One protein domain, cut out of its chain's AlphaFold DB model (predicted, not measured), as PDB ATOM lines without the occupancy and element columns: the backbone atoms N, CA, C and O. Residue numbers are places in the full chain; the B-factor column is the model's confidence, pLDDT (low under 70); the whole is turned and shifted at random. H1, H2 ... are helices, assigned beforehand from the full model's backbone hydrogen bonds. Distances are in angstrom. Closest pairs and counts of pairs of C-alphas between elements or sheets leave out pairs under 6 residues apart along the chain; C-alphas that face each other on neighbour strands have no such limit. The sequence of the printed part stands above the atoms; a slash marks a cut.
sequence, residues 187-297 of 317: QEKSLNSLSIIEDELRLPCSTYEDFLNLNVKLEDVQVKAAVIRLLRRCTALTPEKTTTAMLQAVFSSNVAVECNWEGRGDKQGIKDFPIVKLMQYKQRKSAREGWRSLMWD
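This is residues 187 to 297 of the 317 residues of the protein "DUF4806 domain-containing protein" of Lamprigera yunnana (UniProt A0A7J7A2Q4). H3 is the core: H1 crosses it, and H6, whose residues 288 to 297 stick out, packs on its later residues beside H4. The long link of residues 259 to 273, which holds no named element, makes the end far from the tip of H6, with the C-alphas of Asp 266 and Asp 297 the two farthest apart at 49.4 A, and H2 and H5 lie between that link and H3. The printed part has 111 residues with six named helices: all helix, compact, radius of gyration of the C-alphas 15.0 A, spans 49 by 34 by 20 A.

From C-alpha 187 at (9.781, -19.709, 32.488) H1 runs to 200; find H2 at 208 to 217, H3 at 221 to 233, H4 at 239 to 250, H5 at 253 to 258. H6 runs 34.7 A from 274 to C-alpha 297 at (-7.115, -8.310, 10.014).

Residues 194 to 198 of H1 alone touch the hub, H3, closest C-alphas 194 and 226, 5.2 A. Residues 278 to 282 of H6 alone touch H3, closest C-alphas 279 and 231, 7.0 A. Except in H3, 8 of 9, and H5, 1 of 2, every O i to N i+4 pair is within hydrogen-bond range.

The printed part has no cut, link H5 to H6 is long, and pLDDT is under 70 at residues 290 to 297.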
ATOM      1  N   GLN A 187      11.180 -19.582  32.894       75.25
ATOM      2  CA  GLN A 187       9.781 -19.709  32.488       75.25
ATOM      3  C   GLN A 187       9.224 -21.109  32.771       75.25
ATOM      4  O   GLN A 187       8.119 -21.238  33.287       75.25
ATOM      5  N   GLU A 188       9.986 -22.167  32.507       74.88
ATOM      6  CA  GLU A 188       9.557 -23.538  32.789       74.88
ATOM      7  C   GLU A 188       9.409 -23.794  34.298       74.88
ATOM      8  O   GLU A 188       8.406 -24.357  34.743       74.88
ATOM      9  N   LYS A 189      10.345 -23.293  35.113       78.75
ATOM     10  CA  LYS A 189      10.249 -23.352  36.580       78.75
ATOM     11  C   LYS A 189       9.013 -22.624  37.108       78.75
ATOM     12  O   LYS A 189       8.314 -23.175  37.956       78.75
ATOM     13  N   SER A 190       8.723 -21.427  36.596       76.12
ATOM     14  CA  SER A 190       7.531 -20.665  36.999       76.12
ATOM     15  C   SER A 190       6.219 -21.307  36.528       76.12
ATOM     16  O   SER A 190       5.215 -21.260  37.232       76.12
ATOM     17  N   LEU A 191       6.206 -21.972  35.371       76.62
ATOM     18  CA  LEU A 191       5.038 -22.728  34.910       76.62
ATOM     19  C   LEU A 191       4.777 -23.972  35.762       76.62
ATOM     20  O   LEU A 191       3.615 -24.278  36.047       76.62
ATOM     21  N   ASN A 192       5.840 -24.665  36.173       80.75
ATOM     22  CA  ASN A 192       5.745 -25.835  37.038       80.75
ATOM     23  C   ASN A 192       5.273 -25.456  38.446       80.75
ATOM     24  O   ASN A 192       4.383 -26.121  38.975       80.75
ATOM     25  N   SER A 193       5.777 -24.358  39.024       81.50
ATOM     26  CA  SER A 193       5.321 -23.897  40.343       81.50
ATOM     27  C   SER A 193       3.839 -23.516  40.345       81.50
ATOM     28  O   SER A 193       3.105 -23.920  41.243       81.50
ATOM     29  N   LEU A 194       3.353 -22.837  39.298       84.19
ATOM     30  CA  LEU A 194       1.925 -22.525  39.163       84.19
ATOM     31  C   LEU A 194       1.051 -23.774  38.995       84.19
ATOM     32  O   LEU A 194      -0.122 -23.737  39.353       84.19
ATOM     33  N   SER A 195       1.588 -24.869  38.448       80.81
ATOM     34  CA  SER A 195       0.850 -26.134  38.349       80.81
ATOM     35  C   SER A 195       0.644 -26.790  39.700       80.81
ATOM     36  O   SER A 195      -0.462 -27.227  39.987       80.81
ATOM     37  N   ILE A 196       1.680 -26.792  40.537       84.69
ATOM     38  CA  ILE A 196       1.600 -27.332  41.897       84.69
ATOM     39  C   ILE A 196       0.556 -26.548  42.704       84.69
ATOM     40  O   ILE A 196      -0.315 -27.142  43.331       84.69
ATOM     41  N   ILE A 197       0.579 -25.214  42.606       86.62
ATOM     42  CA  ILE A 197      -0.397 -24.352  43.288       86.62
ATOM     43  C   ILE A 197      -1.821 -24.614  42.779       86.62
ATOM     44  O   ILE A 197      -2.751 -24.666  43.578       86.62
ATOM     45  N   GLU A 198      -2.023 -24.796  41.469       84.31
ATOM     46  CA  GLU A 198      -3.346 -25.147  40.927       84.31
ATOM     47  C   GLU A 198      -3.902 -26.443  41.531       84.31
ATOM     48  O   GLU A 198      -5.079 -26.474  41.893       84.31
ATOM     49  N   ASP A 199      -3.063 -27.468  41.686       85.25
ATOM     50  CA  ASP A 199      -3.464 -28.748  42.277       85.25
ATOM     51  C   ASP A 199      -3.779 -28.609  43.784       85.25
ATOM     52  O   ASP A 199      -4.692 -29.255  44.304       85.25
ATOM     53  N   GLU A 200      -3.090 -27.706  44.490       89.88
ATOM     54  CA  GLU A 200      -3.326 -27.407  45.911       89.88
ATOM     55  C   GLU A 200      -4.599 -26.588  46.179       89.88
ATOM     56  O   GLU A 200      -5.151 -26.647  47.284       89.88
ATOM     57  N   LEU A 201      -5.102 -25.833  45.194       87.38
ATOM     58  CA  LEU A 201      -6.274 -24.962  45.363       87.38
ATOM     59  C   LEU A 201      -7.597 -25.722  45.548       87.38
ATOM     60  O   LEU A 201      -8.591 -25.095  45.912       87.38
ATOM     61  N   ARG A 202      -7.616 -27.051  45.349       88.31
ATOM     62  CA  ARG A 202      -8.798 -27.925  45.520       88.31
ATOM     63  C   ARG A 202     -10.042 -27.397  44.794       88.31
ATOM     64  O   ARG A 202     -11.132 -27.328  45.358       88.31
ATOM     65  N   LEU A 203      -9.867 -27.009  43.535       91.94
ATOM     66  CA  LEU A 203     -10.958 -26.544  42.683       91.94
ATOM     67  C   LEU A 203     -11.619 -27.715  41.928       91.94
ATOM     68  O   LEU A 203     -10.922 -28.656  41.542       91.94
ATOM     69  N   PRO A 204     -12.940 -27.661  41.665       94.75
ATOM     70  CA  PRO A 204     -13.867 -26.606  42.083       94.75
ATOM     71  C   PRO A 204     -14.185 -26.655  43.591       94.75
ATOM     72  O   PRO A 204     -14.255 -27.732  44.183       94.75
ATOM     73  N   CYS A 205     -14.426 -25.490  44.204       94.94
ATOM     74  CA  CYS A 205     -14.788 -25.371  45.619       94.94
ATOM     75  C   CYS A 205     -16.041 -26.198  45.923       94.94
ATOM     76  O   CYS A 205     -17.089 -26.016  45.292       94.94
ATOM     77  N   SER A 206     -15.933 -27.108  46.888       93.56
ATOM     78  CA  SER A 206     -17.001 -28.057  47.221       93.56
ATOM     79  C   SER A 206     -17.994 -27.487  48.233       93.56
ATOM     80  O   SER A 206     -19.166 -27.859  48.210       93.56
ATOM     81  N   THR A 207     -17.539 -26.557  49.073       94.75
ATOM     82  CA  THR A 207     -18.338 -25.865  50.092       94.75
ATOM     83  C   THR A 207     -18.207 -24.344  49.978       94.75
ATOM     84  O   THR A 207     -17.272 -23.832  49.355       94.75
ATOM     85  N   TYR A 208     -19.148 -23.601  50.570       91.62
ATOM     86  CA  TYR A 208     -19.047 -22.141  50.635       91.62
ATOM     87  C   TYR A 208     -17.824 -21.682  51.447       91.62
ATOM     88  O   TYR A 208     -17.182 -20.694  51.099       91.62
ATOM     89  N   GLU A 209     -17.431 -22.436  52.473       93.88
ATOM     90  CA  GLU A 209     -16.227 -22.156  53.259       93.88
ATOM     91  C   GLU A 209     -14.943 -22.299  52.424       93.88
ATOM     92  O   GLU A 209     -14.079 -21.423  52.476       93.88
ATOM     93  N   ASP A 210     -14.844 -23.324  51.567       94.25
ATOM     94  CA  ASP A 210     -13.733 -23.452  50.609       94.25
ATOM     95  C   ASP A 210     -13.643 -22.228  49.692       94.25
ATOM     96  O   ASP A 210     -12.552 -21.750  49.376       94.25
ATOM     97  N   PHE A 211     -14.798 -21.706  49.272       92.62
ATOM     98  CA  PHE A 211     -14.875 -20.511  48.445       92.62
ATOM     99  C   PHE A 211     -14.410 -19.254  49.192       92.62
ATOM    100  O   PHE A 211     -13.657 -18.452  48.631       92.62
ATOM    101  N   LEU A 212     -14.804 -19.070  50.452       93.12
ATOM    102  CA  LEU A 212     -14.302 -17.967  51.275       93.12
ATOM    103  C   LEU A 212     -12.781 -18.059  51.444       93.12
ATOM    104  O   LEU A 212     -12.070 -17.084  51.197       93.12
ATOM    105  N   ASN A 213     -12.278 -19.253  51.759       94.50
ATOM    106  CA  ASN A 213     -10.851 -19.517  51.913       94.50
ATOM    107  C   ASN A 213     -10.068 -19.246  50.624       94.50
ATOM    108  O   ASN A 213      -8.986 -18.661  50.672       94.50
ATOM    109  N   LEU A 214     -10.611 -19.619  49.462       94.19
ATOM    110  CA  LEU A 214     -10.021 -19.275  48.169       94.19
ATOM    111  C   LEU A 214      -9.881 -17.758  48.011       94.19
ATOM    112  O   LEU A 214      -8.841 -17.288  47.563       94.19
ATOM    113  N   ASN A 215     -10.904 -16.986  48.379       92.25
ATOM    114  CA  ASN A 215     -10.864 -15.535  48.225       92.25
ATOM    115  C   ASN A 215      -9.859 -14.853  49.150       92.25
ATOM    116  O   ASN A 215      -9.231 -13.893  48.717       92.25
ATOM    117  N   VAL A 216      -9.647 -15.381  50.358       94.44
ATOM    118  CA  VAL A 216      -8.543 -14.941  51.226       94.44
ATOM    119  C   VAL A 216      -7.196 -15.271  50.576       94.44
ATOM    120  O   VAL A 216      -6.322 -14.418  50.471       94.44
ATOM    121  N   LYS A 217      -7.036 -16.489  50.040       94.62
ATOM    122  CA  LYS A 217      -5.798 -16.900  49.355       94.62
ATOM    123  C   LYS A 217      -5.502 -16.102  48.081       94.62
ATOM    124  O   LYS A 217      -4.351 -16.048  47.669       94.62
ATOM    125  N   LEU A 218      -6.500 -15.480  47.450       94.75
ATOM    126  CA  LEU A 218      -6.316 -14.654  46.248       94.75
ATOM    127  C   LEU A 218      -5.580 -13.329  46.496       94.75
ATOM    128  O   LEU A 218      -5.253 -12.639  45.526       94.75
ATOM    129  N   GLU A 219      -5.309 -12.976  47.755       92.62
ATOM    130  CA  GLU A 219      -4.365 -11.911  48.104       92.62
ATOM    131  C   GLU A 219      -2.919 -12.289  47.742       92.62
ATOM    132  O   GLU A 219      -2.119 -11.418  47.395       92.62
ATOM    133  N   ASP A 220      -2.596 -13.587  47.735       94.31
ATOM    134  CA  ASP A 220      -1.300 -14.088  47.296       94.31
ATOM    135  C   ASP A 220      -1.166 -13.993  45.764       94.31
ATOM    136  O   ASP A 220      -1.998 -14.478  44.987       94.31
ATOM    137  N   VAL A 221      -0.074 -13.369  45.315       92.44
ATOM    138  CA  VAL A 221       0.205 -13.111  43.895       92.44
ATOM    139  C   VAL A 221       0.354 -14.406  43.092       92.44
ATOM    140  O   VAL A 221      -0.106 -14.468  41.948       92.44
ATOM    141  N   GLN A 222       0.967 -15.445  43.662       91.38
ATOM    142  CA  GLN A 222       1.168 -16.729  42.993       91.38
ATOM    143  C   GLN A 222      -0.152 -17.490  42.864       91.38
ATOM    144  O   GLN A 222      -0.458 -18.006  41.787       91.38
ATOM    145  N   VAL A 223      -0.981 -17.479  43.911       93.44
ATOM    146  CA  VAL A 223      -2.334 -18.061  43.870       93.44
ATOM    147  C   VAL A 223      -3.199 -17.342  42.839       93.44
ATOM    148  O   VAL A 223      -3.832 -17.975  41.991       93.44
ATOM    149  N   LYS A 224      -3.184 -16.008  42.841       93.56
ATOM    150  CA  LYS A 224      -3.889 -15.191  41.850       93.56
ATOM    151  C   LYS A 224      -3.435 -15.511  40.424       93.56
ATOM    152  O   LYS A 224      -4.274 -15.652  39.532       93.56
ATOM    153  N   ALA A 225      -2.130 -15.662  40.196       90.06
ATOM    154  CA  ALA A 225      -1.578 -16.035  38.895       90.06
ATOM    155  C   ALA A 225      -2.015 -17.444  38.455       90.06
ATOM    156  O   ALA A 225      -2.417 -17.619  37.301       90.06
ATOM    157  N   ALA A 226      -2.006 -18.418  39.370       91.62
ATOM    158  CA  ALA A 226      -2.484 -19.781  39.140       91.62
ATOM    159  C   ALA A 226      -3.970 -19.790  38.744       91.62
ATOM    160  O   ALA A 226      -4.354 -20.345  37.714       91.62
ATOM    161  N   VAL A 227      -4.808 -19.057  39.475       93.31
ATOM    162  CA  VAL A 227      -6.237 -18.931  39.164       93.31
ATOM    163  C   VAL A 227      -6.474 -18.236  37.821       93.31
ATOM    164  O   VAL A 227      -7.289 -18.696  37.023       93.31
ATOM    165  N   ILE A 228      -5.744 -17.162  37.501       91.75
ATOM    166  CA  ILE A 228      -5.835 -16.525  36.176       91.75
ATOM    167  C   ILE A 228      -5.458 -17.522  35.073       91.75
ATOM    168  O   ILE A 228      -6.111 -17.555  34.025       91.75
ATOM    169  N   ARG A 229      -4.419 -18.337  35.288       91.06
ATOM    170  CA  ARG A 229      -3.984 -19.367  34.339       91.06
ATOM    171  C   ARG A 229      -5.072 -20.423  34.128       91.06
ATOM    172  O   ARG A 229      -5.344 -20.753  32.973       91.06
ATOM    173  N   LEU A 230      -5.751 -20.864  35.186       92.19
ATOM    174  CA  LEU A 230      -6.924 -21.738  35.104       92.19
ATOM    175  C   LEU A 230      -8.060 -21.090  34.291       92.19
ATOM    176  O   LEU A 230      -8.517 -21.659  33.300       92.19
ATOM    177  N   LEU A 231      -8.466 -19.862  34.636       92.75
ATOM    178  CA  LEU A 231      -9.563 -19.140  33.969       92.75
ATOM    179  C   LEU A 231      -9.286 -18.850  32.485       92.75
ATOM    180  O   LEU A 231     -10.217 -18.746  31.677       92.75
ATOM    181  N   ARG A 232      -8.011 -18.724  32.092       89.25
ATOM    182  CA  ARG A 232      -7.609 -18.614  30.681       89.25
ATOM    183  C   ARG A 232      -7.925 -19.877  29.885       89.25
ATOM    184  O   ARG A 232      -8.265 -19.747  28.714       89.25
ATOM    185  N   ARG A 233      -7.863 -21.066  30.497       89.38
ATOM    186  CA  ARG A 233      -8.213 -22.340  29.838       89.38
ATOM    187  C   ARG A 233      -9.719 -22.493  29.630       89.38
ATOM    188  O   ARG A 233     -10.138 -23.225  28.740       89.38
ATOM    189  N   CYS A 234     -10.534 -21.778  30.405       90.69
ATOM    190  CA  CYS A 234     -11.982 -21.728  30.233       90.69
ATOM    191  C   CYS A 234     -12.342 -20.867  29.013       90.69
ATOM    192  O   CYS A 234     -12.675 -19.687  29.147       90.69
ATOM    193  N   THR A 235     -12.246 -21.417  27.808       85.19
ATOM    194  CA  THR A 235     -12.687 -20.757  26.571       85.19
ATOM    195  C   THR A 235     -13.939 -21.437  26.031       85.19
ATOM    196  O   THR A 235     -14.059 -22.660  26.035       85.19
ATOM    197  N   ALA A 236     -14.906 -20.641  25.578       86.88
ATOM    198  CA  ALA A 236     -16.094 -21.146  24.906       86.88
ATOM    199  C   ALA A 236     -16.517 -20.202  23.775       86.88
ATOM    200  O   ALA A 236     -16.070 -19.061  23.691       86.88
ATOM    201  N   LEU A 237     -17.405 -20.695  22.908       77.44
ATOM    202  CA  LEU A 237     -17.870 -19.978  21.715       77.44
ATOM    203  C   LEU A 237     -18.617 -18.675  22.025       77.44
ATOM    204  O   LEU A 237     -18.642 -17.782  21.186       77.44
ATOM    205  N   THR A 238     -19.248 -18.573  23.198       85.25
ATOM    206  CA  THR A 238     -20.009 -17.382  23.597       85.25
ATOM    207  C   THR A 238     -19.534 -16.852  24.949       85.25
ATOM    208  O   THR A 238     -19.021 -17.633  25.766       85.25
ATOM    209  N   PRO A 239     -19.712 -15.543  25.222       84.50
ATOM    210  CA  PRO A 239     -19.400 -14.959  26.523       84.50
ATOM    211  C   PRO A 239     -20.118 -15.675  27.665       84.50
ATOM    212  O   PRO A 239     -19.476 -16.043  28.639       84.50
ATOM    213  N   GLU A 240     -21.407 -15.978  27.500       87.44
ATOM    214  CA  GLU A 240     -22.221 -16.677  28.506       87.44
ATOM    215  C   GLU A 240     -21.654 -18.060  28.823       87.44
ATOM    216  O   GLU A 240     -21.401 -18.372  29.983       87.44
ATOM    217  N   LYS A 241     -21.359 -18.871  27.795       90.25
ATOM    218  CA  LYS A 241     -20.754 -20.197  27.988       90.25
ATOM    219  C   LYS A 241     -19.364 -20.101  28.610       90.25
ATOM    220  O   LYS A 241     -18.977 -20.982  29.369       90.25
ATOM    221  N   THR A 242     -18.625 -19.036  28.308       90.44
ATOM    222  CA  THR A 242     -17.308 -18.779  28.896       90.44
ATOM    223  C   THR A 242     -17.443 -18.434  30.377       90.44
ATOM    224  O   THR A 242     -16.700 -18.987  31.184       90.44
ATOM    225  N   THR A 243     -18.409 -17.586  30.754       89.19
ATOM    226  CA  THR A 243     -18.762 -17.327  32.159       89.19
ATOM    227  C   THR A 243     -19.121 -18.625  32.862       89.19
ATOM    228  O   THR A 243     -18.534 -18.930  33.889       89.19
ATOM    229  N   THR A 244     -20.020 -19.427  32.286       91.44
ATOM    230  CA  THR A 244     -20.444 -20.702  32.873       91.44
ATOM    231  C   THR A 244     -19.270 -21.654  33.070       91.44
ATOM    232  O   THR A 244     -19.148 -22.232  34.142       91.44
ATOM    233  N   ALA A 245     -18.367 -21.775  32.093       93.25
ATOM    234  CA  ALA A 245     -17.176 -22.614  32.218       93.25
ATOM    235  C   ALA A 245     -16.217 -22.114  33.312       93.25
ATOM    236  O   ALA A 245     -15.656 -22.918  34.048       93.25
ATOM    237  N   MET A 246     -16.040 -20.795  33.440       94.38
ATOM    238  CA  MET A 246     -15.241 -20.205  34.520       94.38
ATOM    239  C   MET A 246     -15.881 -20.429  35.886       94.38
ATOM    240  O   MET A 246     -15.186 -20.787  36.833       94.38
ATOM    241  N   LEU A 247     -17.202 -20.268  35.981       92.06
ATOM    242  CA  LEU A 247     -17.939 -20.555  37.200       92.06
ATOM    243  C   LEU A 247     -17.809 -22.037  37.563       92.06
ATOM    244  O   LEU A 247     -17.434 -22.342  38.678       92.06
ATOM    245  N   GLN A 248     -18.002 -22.962  36.628       93.25
ATOM    246  CA  GLN A 248     -17.861 -24.402  36.885       93.25
ATOM    247  C   GLN A 248     -16.427 -24.829  37.229       93.25
ATOM    248  O   GLN A 248     -16.238 -25.831  37.912       93.25
ATOM    249  N   ALA A 249     -15.416 -24.086  36.769       93.25
ATOM    250  CA  ALA A 249     -14.024 -24.337  37.133       93.25
ATOM    251  C   ALA A 249     -13.698 -23.906  38.573       93.25
ATOM    252  O   ALA A 249     -12.770 -24.441  39.169       93.25
ATOM    253  N   VAL A 250     -14.442 -22.944  39.124       93.62
ATOM    254  CA  VAL A 250     -14.209 -22.392  40.468       93.62
ATOM    255  C   VAL A 250     -15.205 -22.933  41.490       93.62
ATOM    256  O   VAL A 250     -14.839 -23.184  42.631       93.62
ATOM    257  N   PHE A 251     -16.455 -23.136  41.088       92.38
ATOM    258  CA  PHE A 251     -17.584 -23.472  41.942       92.38
ATOM    259  C   PHE A 251     -18.131 -24.849  41.592       92.38
ATOM    260  O   PHE A 251     -18.440 -25.137  40.433       92.38
ATOM    261  N   SER A 252     -18.334 -25.678  42.613       94.25
ATOM    262  CA  SER A 252     -19.188 -26.851  42.467       94.25
ATOM    263  C   SER A 252     -20.658 -26.432  42.386       94.25
ATOM    264  O   SER A 252     -21.051 -25.335  42.800       94.25
ATOM    265  N   SER A 253     -21.502 -27.335  41.885       90.81
ATOM    266  CA  SER A 253     -22.950 -27.119  41.853       90.81
ATOM    267  C   SER A 253     -23.543 -26.879  43.244       90.81
ATOM    268  O   SER A 253     -24.512 -26.137  43.344       90.81
ATOM    269  N   ASN A 254     -22.946 -27.434  44.303       89.94
ATOM    270  CA  ASN A 254     -23.413 -27.247  45.678       89.94
ATOM    271  C   ASN A 254     -23.269 -25.781  46.112       89.94
ATOM    272  O   ASN A 254     -24.244 -25.156  46.518       89.94
ATOM    273  N   VAL A 255     -22.086 -25.196  45.901       90.25
ATOM    274  CA  VAL A 255     -21.827 -23.779  46.217       90.25
ATOM    275  C   VAL A 255     -22.702 -22.851  45.373       90.25
ATOM    276  O   VAL A 255     -23.182 -21.827  45.852       90.25
ATOM    277  N   ALA A 256     -22.965 -23.216  44.116       89.00
ATOM    278  CA  ALA A 256     -23.822 -22.424  43.239       89.00
ATOM    279  C   ALA A 256     -25.285 -22.340  43.722       89.00
ATOM    280  O   ALA A 256     -25.983 -21.389  43.371       89.00
ATOM    281  N   VAL A 257     -25.768 -23.306  44.514       91.12
ATOM    282  CA  VAL A 257     -27.132 -23.278  45.070       91.12
ATOM    283  C   VAL A 257     -27.234 -22.304  46.244       91.12
ATOM    284  O   VAL A 257     -28.237 -21.588  46.343       91.12
ATOM    285  N   GLU A 258     -26.195 -22.237  47.077       91.19
ATOM    286  CA  GLU A 258     -26.106 -21.381  48.273       91.19
ATOM    287  C   GLU A 258     -25.826 -19.907  47.940       91.19
ATOM    288  O   GLU A 258     -26.101 -19.010  48.737       91.19
ATOM    289  N   CYS A 259     -25.330 -19.644  46.732       90.75
ATOM    290  CA  CYS A 259     -24.951 -18.315  46.278       90.75
ATOM    291  C   CYS A 259     -25.934 -17.742  45.247       90.75
ATOM    292  O   CYS A 259     -26.564 -18.449  44.459       90.75
ATOM    293  N   ASN A 260     -26.036 -16.419  45.199       91.31
ATOM    294  CA  ASN A 260     -26.512 -15.698  44.023       91.31
ATOM    295  C   ASN A 260     -25.675 -14.423  43.828       91.31
ATOM    296  O   ASN A 260     -24.772 -14.124  44.604       91.31
ATOM    297  N   TRP A 261     -25.927 -13.686  42.747       90.94
ATOM    298  CA  TRP A 261     -25.092 -12.534  42.408       90.94
ATOM    299  C   TRP A 261     -25.119 -11.439  43.487       90.94
ATOM    300  O   TRP A 261     -24.071 -10.929  43.876       90.94
ATOM    301  N   GLU A 262     -26.306 -11.104  43.994       92.69
ATOM    302  CA  GLU A 262     -26.522  -9.933  44.855       92.69
ATOM    303  C   GLU A 262     -26.657 -10.233  46.355       92.69
ATOM    304  O   GLU A 262     -26.651  -9.304  47.152       92.69
ATOM    305  N   GLY A 263     -26.790 -11.496  46.749       91.56
ATOM    306  CA  GLY A 263     -27.074 -11.924  48.122       91.56
ATOM    307  C   GLY A 263     -28.538 -11.775  48.530       91.56
ATOM    308  O   GLY A 263     -28.832 -11.421  49.664       91.56
ATOM    309  N   ARG A 264     -29.485 -11.963  47.600       90.50
ATOM    310  CA  ARG A 264     -30.921 -11.820  47.910       90.50
ATOM    311  C   ARG A 264     -31.493 -13.066  48.594       90.50
ATOM    312  O   ARG A 264     -31.241 -14.179  48.125       90.50
ATOM    313  N   GLY A 265     -32.357 -12.850  49.588       92.06
ATOM    314  CA  GLY A 265     -33.011 -13.908  50.367       92.06
ATOM    315  C   GLY A 265     -32.036 -14.555  51.348       92.06
ATOM    316  O   GLY A 265     -31.206 -13.862  51.923       92.06
ATOM    317  N   ASP A 266     -32.091 -15.880  51.471       92.44
ATOM    318  CA  ASP A 266     -31.192 -16.655  52.341       92.44
ATOM    319  C   ASP A 266     -29.865 -17.040  51.654       92.44
ATOM    320  O   ASP A 266     -29.118 -17.887  52.141       92.44
ATOM    321  N   LYS A 267     -29.579 -16.459  50.480       93.75
ATOM    322  CA  LYS A 267     -28.397 -16.782  49.669       93.75
ATOM    323  C   LYS A 267     -27.269 -15.783  49.872       93.75
ATOM    324  O   LYS A 267     -27.499 -14.590  50.037       93.75
ATOM    325  N   GLN A 268     -26.041 -16.264  49.725       92.75
ATOM    326  CA  GLN A 268     -24.835 -15.450  49.829       92.75
ATOM    327  C   GLN A 268     -24.552 -14.691  48.526       92.75
ATOM    328  O   GLN A 268     -24.668 -15.248  47.432       92.75
ATOM    329  N   GLY A 269     -24.188 -13.411  48.626       93.19
ATOM    330  CA  GLY A 269     -23.911 -12.552  47.469       93.19
ATOM    331  C   GLY A 269     -22.465 -12.648  47.019       93.19
ATOM    332  O   GLY A 269     -21.580 -12.434  47.833       93.19
ATOM    333  N   ILE A 270     -22.207 -12.934  45.738       92.56
ATOM    334  CA  ILE A 270     -20.832 -13.176  45.254       92.56
ATOM    335  C   ILE A 270     -20.204 -12.028  44.445       92.56
ATOM    336  O   ILE A 270     -19.019 -12.099  44.126       92.56
ATOM    337  N   LYS A 271     -20.958 -10.975  44.098       90.62
ATOM    338  CA  LYS A 271     -20.511  -9.926  43.155       90.62
ATOM    339  C   LYS A 271     -19.189  -9.236  43.532       90.62
ATOM    340  O   LYS A 271     -18.417  -8.890  42.640       90.62
ATOM    341  N   ASP A 272     -18.923  -9.064  44.827       92.00
ATOM    342  CA  ASP A 272     -17.799  -8.257  45.321       92.00
ATOM    343  C   ASP A 272     -16.524  -9.078  45.565       92.00
ATOM    344  O   ASP A 272     -15.464  -8.519  45.862       92.00
ATOM    345  N   PHE A 273     -16.593 -10.400  45.389       93.06
ATOM    346  CA  PHE A 273     -15.474 -11.286  45.673       93.06
ATOM    347  C   PHE A 273     -14.319 -11.124  44.661       93.06
ATOM    348  O   PHE A 273     -14.561 -11.016  43.451       93.06
ATOM    349  N   PRO A 274     -13.048 -11.171  45.116       94.12
ATOM    350  CA  PRO A 274     -11.866 -11.053  44.255       94.12
ATOM    351  C   PRO A 274     -11.881 -11.980  43.036       94.12
ATOM    352  O   PRO A 274     -11.538 -11.566  41.926       94.12
ATOM    353  N   ILE A 275     -12.332 -13.221  43.210       93.31
ATOM    354  CA  ILE A 275     -12.423 -14.201  42.124       93.31
ATOM    355  C   ILE A 275     -13.388 -13.783  41.010       93.31
ATOM    356  O   ILE A 275     -13.100 -13.983  39.830       93.31
ATOM    357  N   VAL A 276     -14.498 -13.130  41.357       93.19
ATOM    358  CA  VAL A 276     -15.462 -12.609  40.382       93.19
ATOM    359  C   VAL A 276     -14.847 -11.449  39.604       93.19
ATOM    360  O   VAL A 276     -14.949 -11.410  38.375       93.19
ATOM    361  N   LYS A 277     -14.112 -10.558  40.281       92.94
ATOM    362  CA  LYS A 277     -13.353  -9.480  39.623       92.94
ATOM    363  C   LYS A 277     -12.314 -10.038  38.641       92.94
ATOM    364  O   LYS A 277     -12.180  -9.519  37.533       92.94
ATOM    365  N   LEU A 278     -11.633 -11.134  38.987       92.38
ATOM    366  CA  LEU A 278     -10.691 -11.818  38.088       92.38
ATOM    367  C   LEU A 278     -11.370 -12.406  36.845       92.38
ATOM    368  O   LEU A 278     -10.858 -12.248  35.731       92.38
ATOM    369  N   MET A 279     -12.531 -13.048  37.005       92.75
ATOM    370  CA  MET A 279     -13.314 -13.557  35.872       92.75
ATOM    371  C   MET A 279     -13.730 -12.420  34.929       92.75
ATOM    372  O   MET A 279     -13.538 -12.523  33.714       92.75
ATOM    373  N   GLN A 280     -14.235 -11.312  35.482       90.69
ATOM    374  CA  GLN A 280     -14.607 -10.127  34.706       90.69
ATOM    375  C   GLN A 280     -13.402  -9.529  33.974       90.69
ATOM    376  O   GLN A 280     -13.490  -9.239  32.779       90.69
ATOM    377  N   TYR A 281     -12.262  -9.382  34.655       88.31
ATOM    378  CA  TYR A 281     -11.021  -8.901  34.049       88.31
ATOM    379  C   TYR A 281     -10.635  -9.746  32.830       88.31
ATOM    380  O   TYR A 281     -10.367  -9.205  31.752       88.31
ATOM    381  N   LYS A 282     -10.677 -11.078  32.960       87.62
ATOM    382  CA  LYS A 282     -10.372 -11.991  31.852       87.62
ATOM    383  C   LYS A 282     -11.328 -11.789  30.678       87.62
ATOM    384  O   LYS A 282     -10.868 -11.723  29.541       87.62
ATOM    385  N   GLN A 283     -12.629 -11.649  30.924       84.88
ATOM    386  CA  GLN A 283     -13.605 -11.408  29.854       84.88
ATOM    387  C   GLN A 283     -13.359 -10.091  29.119       84.88
ATOM    388  O   GLN A 283     -13.331 -10.076  27.886       84.88
ATOM    389  N   ARG A 284     -13.115  -9.001  29.859       83.88
ATOM    390  CA  ARG A 284     -12.800  -7.691  29.269       83.88
ATOM    391  C   ARG A 284     -11.528  -7.761  28.425       83.88
ATOM    392  O   ARG A 284     -11.485  -7.200  27.331       83.88
ATOM    393  N   LYS A 285     -10.505  -8.482  28.895       82.25
ATOM    394  CA  LYS A 285      -9.251  -8.666  28.157       82.25
ATOM    395  C   LYS A 285      -9.452  -9.458  26.862       82.25
ATOM    396  O   LYS A 285      -9.002  -9.000  25.817       82.25
ATOM    397  N   SER A 286     -10.185 -10.572  26.901       75.19
ATOM    398  CA  SER A 286     -10.491 -11.362  25.698       75.19
ATOM    399  C   SER A 286     -11.291 -10.565  24.665       75.19
ATOM    400  O   SER A 286     -11.014 -10.665  23.473       75.19
ATOM    401  N   ALA A 287     -12.233  -9.724  25.105       71.69
ATOM    402  CA  ALA A 287     -12.930  -8.811  24.205       71.69
ATOM    403  C   ALA A 287     -11.941  -7.841  23.536       71.69
ATOM    404  O   ALA A 287     -11.920  -7.742  22.311       71.69
ATOM    405  N   ARG A 288     -11.070  -7.181  24.316       70.12
ATOM    406  CA  ARG A 288     -10.047  -6.247  23.798       70.12
ATOM    407  C   ARG A 288      -9.091  -6.907  22.798       70.12
ATOM    408  O   ARG A 288      -8.749  -6.293  21.792       70.12
ATOM    409  N   GLU A 289      -8.657  -8.138  23.053       72.81
ATOM    410  CA  GLU A 289      -7.784  -8.893  22.144       72.81
ATOM    411  C   GLU A 289      -8.508  -9.303  20.856       72.81
ATOM    412  O   GLU A 289      -7.941  -9.156  19.774       72.81
ATOM    413  N   GLY A 290      -9.779  -9.711  20.944       67.12
ATOM    414  CA  GLY A 290     -10.620  -9.958  19.770       67.12
ATOM    415  C   GLY A 290     -10.776  -8.710  18.895       67.12
ATOM    416  O   GLY A 290     -10.607  -8.784  17.680       67.12
ATOM    417  N   TRP A 291     -10.997  -7.544  19.513       59.22
ATOM    418  CA  TRP A 291     -11.017  -6.254  18.814       59.22
ATOM    419  C   TRP A 291      -9.684  -5.933  18.143       59.22
ATOM    420  O   TRP A 291      -9.675  -5.482  17.000       59.22
ATOM    421  N   ARG A 292      -8.557  -6.184  18.818       56.53
ATOM    422  CA  ARG A 292      -7.229  -5.999  18.222       56.53
ATOM    423  C   ARG A 292      -7.046  -6.905  17.008       56.53
ATOM    424  O   ARG A 292      -6.668  -6.389  15.966       56.53
ATOM    425  N   SER A 293      -7.360  -8.198  17.108       57.22
ATOM    426  CA  SER A 293      -7.256  -9.129  15.973       57.22
ATOM    427  C   SER A 293      -8.116  -8.674  14.795       57.22
ATOM    428  O   SER A 293      -7.604  -8.535  13.694       57.22
ATOM    429  N   LEU A 294      -9.385  -8.325  15.038       54.28
ATOM    430  CA  LEU A 294     -10.295  -7.814  14.007       54.28
ATOM    431  C   LEU A 294      -9.788  -6.518  13.361       54.28
ATOM    432  O   LEU A 294      -9.883  -6.362  12.146       54.28
ATOM    433  N   MET A 295      -9.235  -5.592  14.148       54.62
ATOM    434  CA  MET A 295      -8.655  -4.355  13.619       54.62
ATOM    435  C   MET A 295      -7.386  -4.614  12.803       54.62
ATOM    436  O   MET A 295      -7.202  -3.974  11.770       54.62
ATOM    437  N   TRP A 296      -6.537  -5.554  13.222       59.34
ATOM    438  CA  TRP A 296      -5.336  -5.947  12.484       59.34
ATOM    439  C   TRP A 296      -5.673  -6.678  11.182       59.34
ATOM    440  O   TRP A 296      -5.114  -6.332  10.143       59.34
ATOM    441  N   ASP A 297      -6.633  -7.603  11.204       57.34
ATOM    442  CA  ASP A 297      -7.115  -8.310  10.014       57.34
ATOM    443  C   ASP A 297      -7.786  -7.338   9.034       57.34
ATOM    444  O   ASP A 297      -7.545  -7.389   7.825       57.34
TER     445      ASP A 297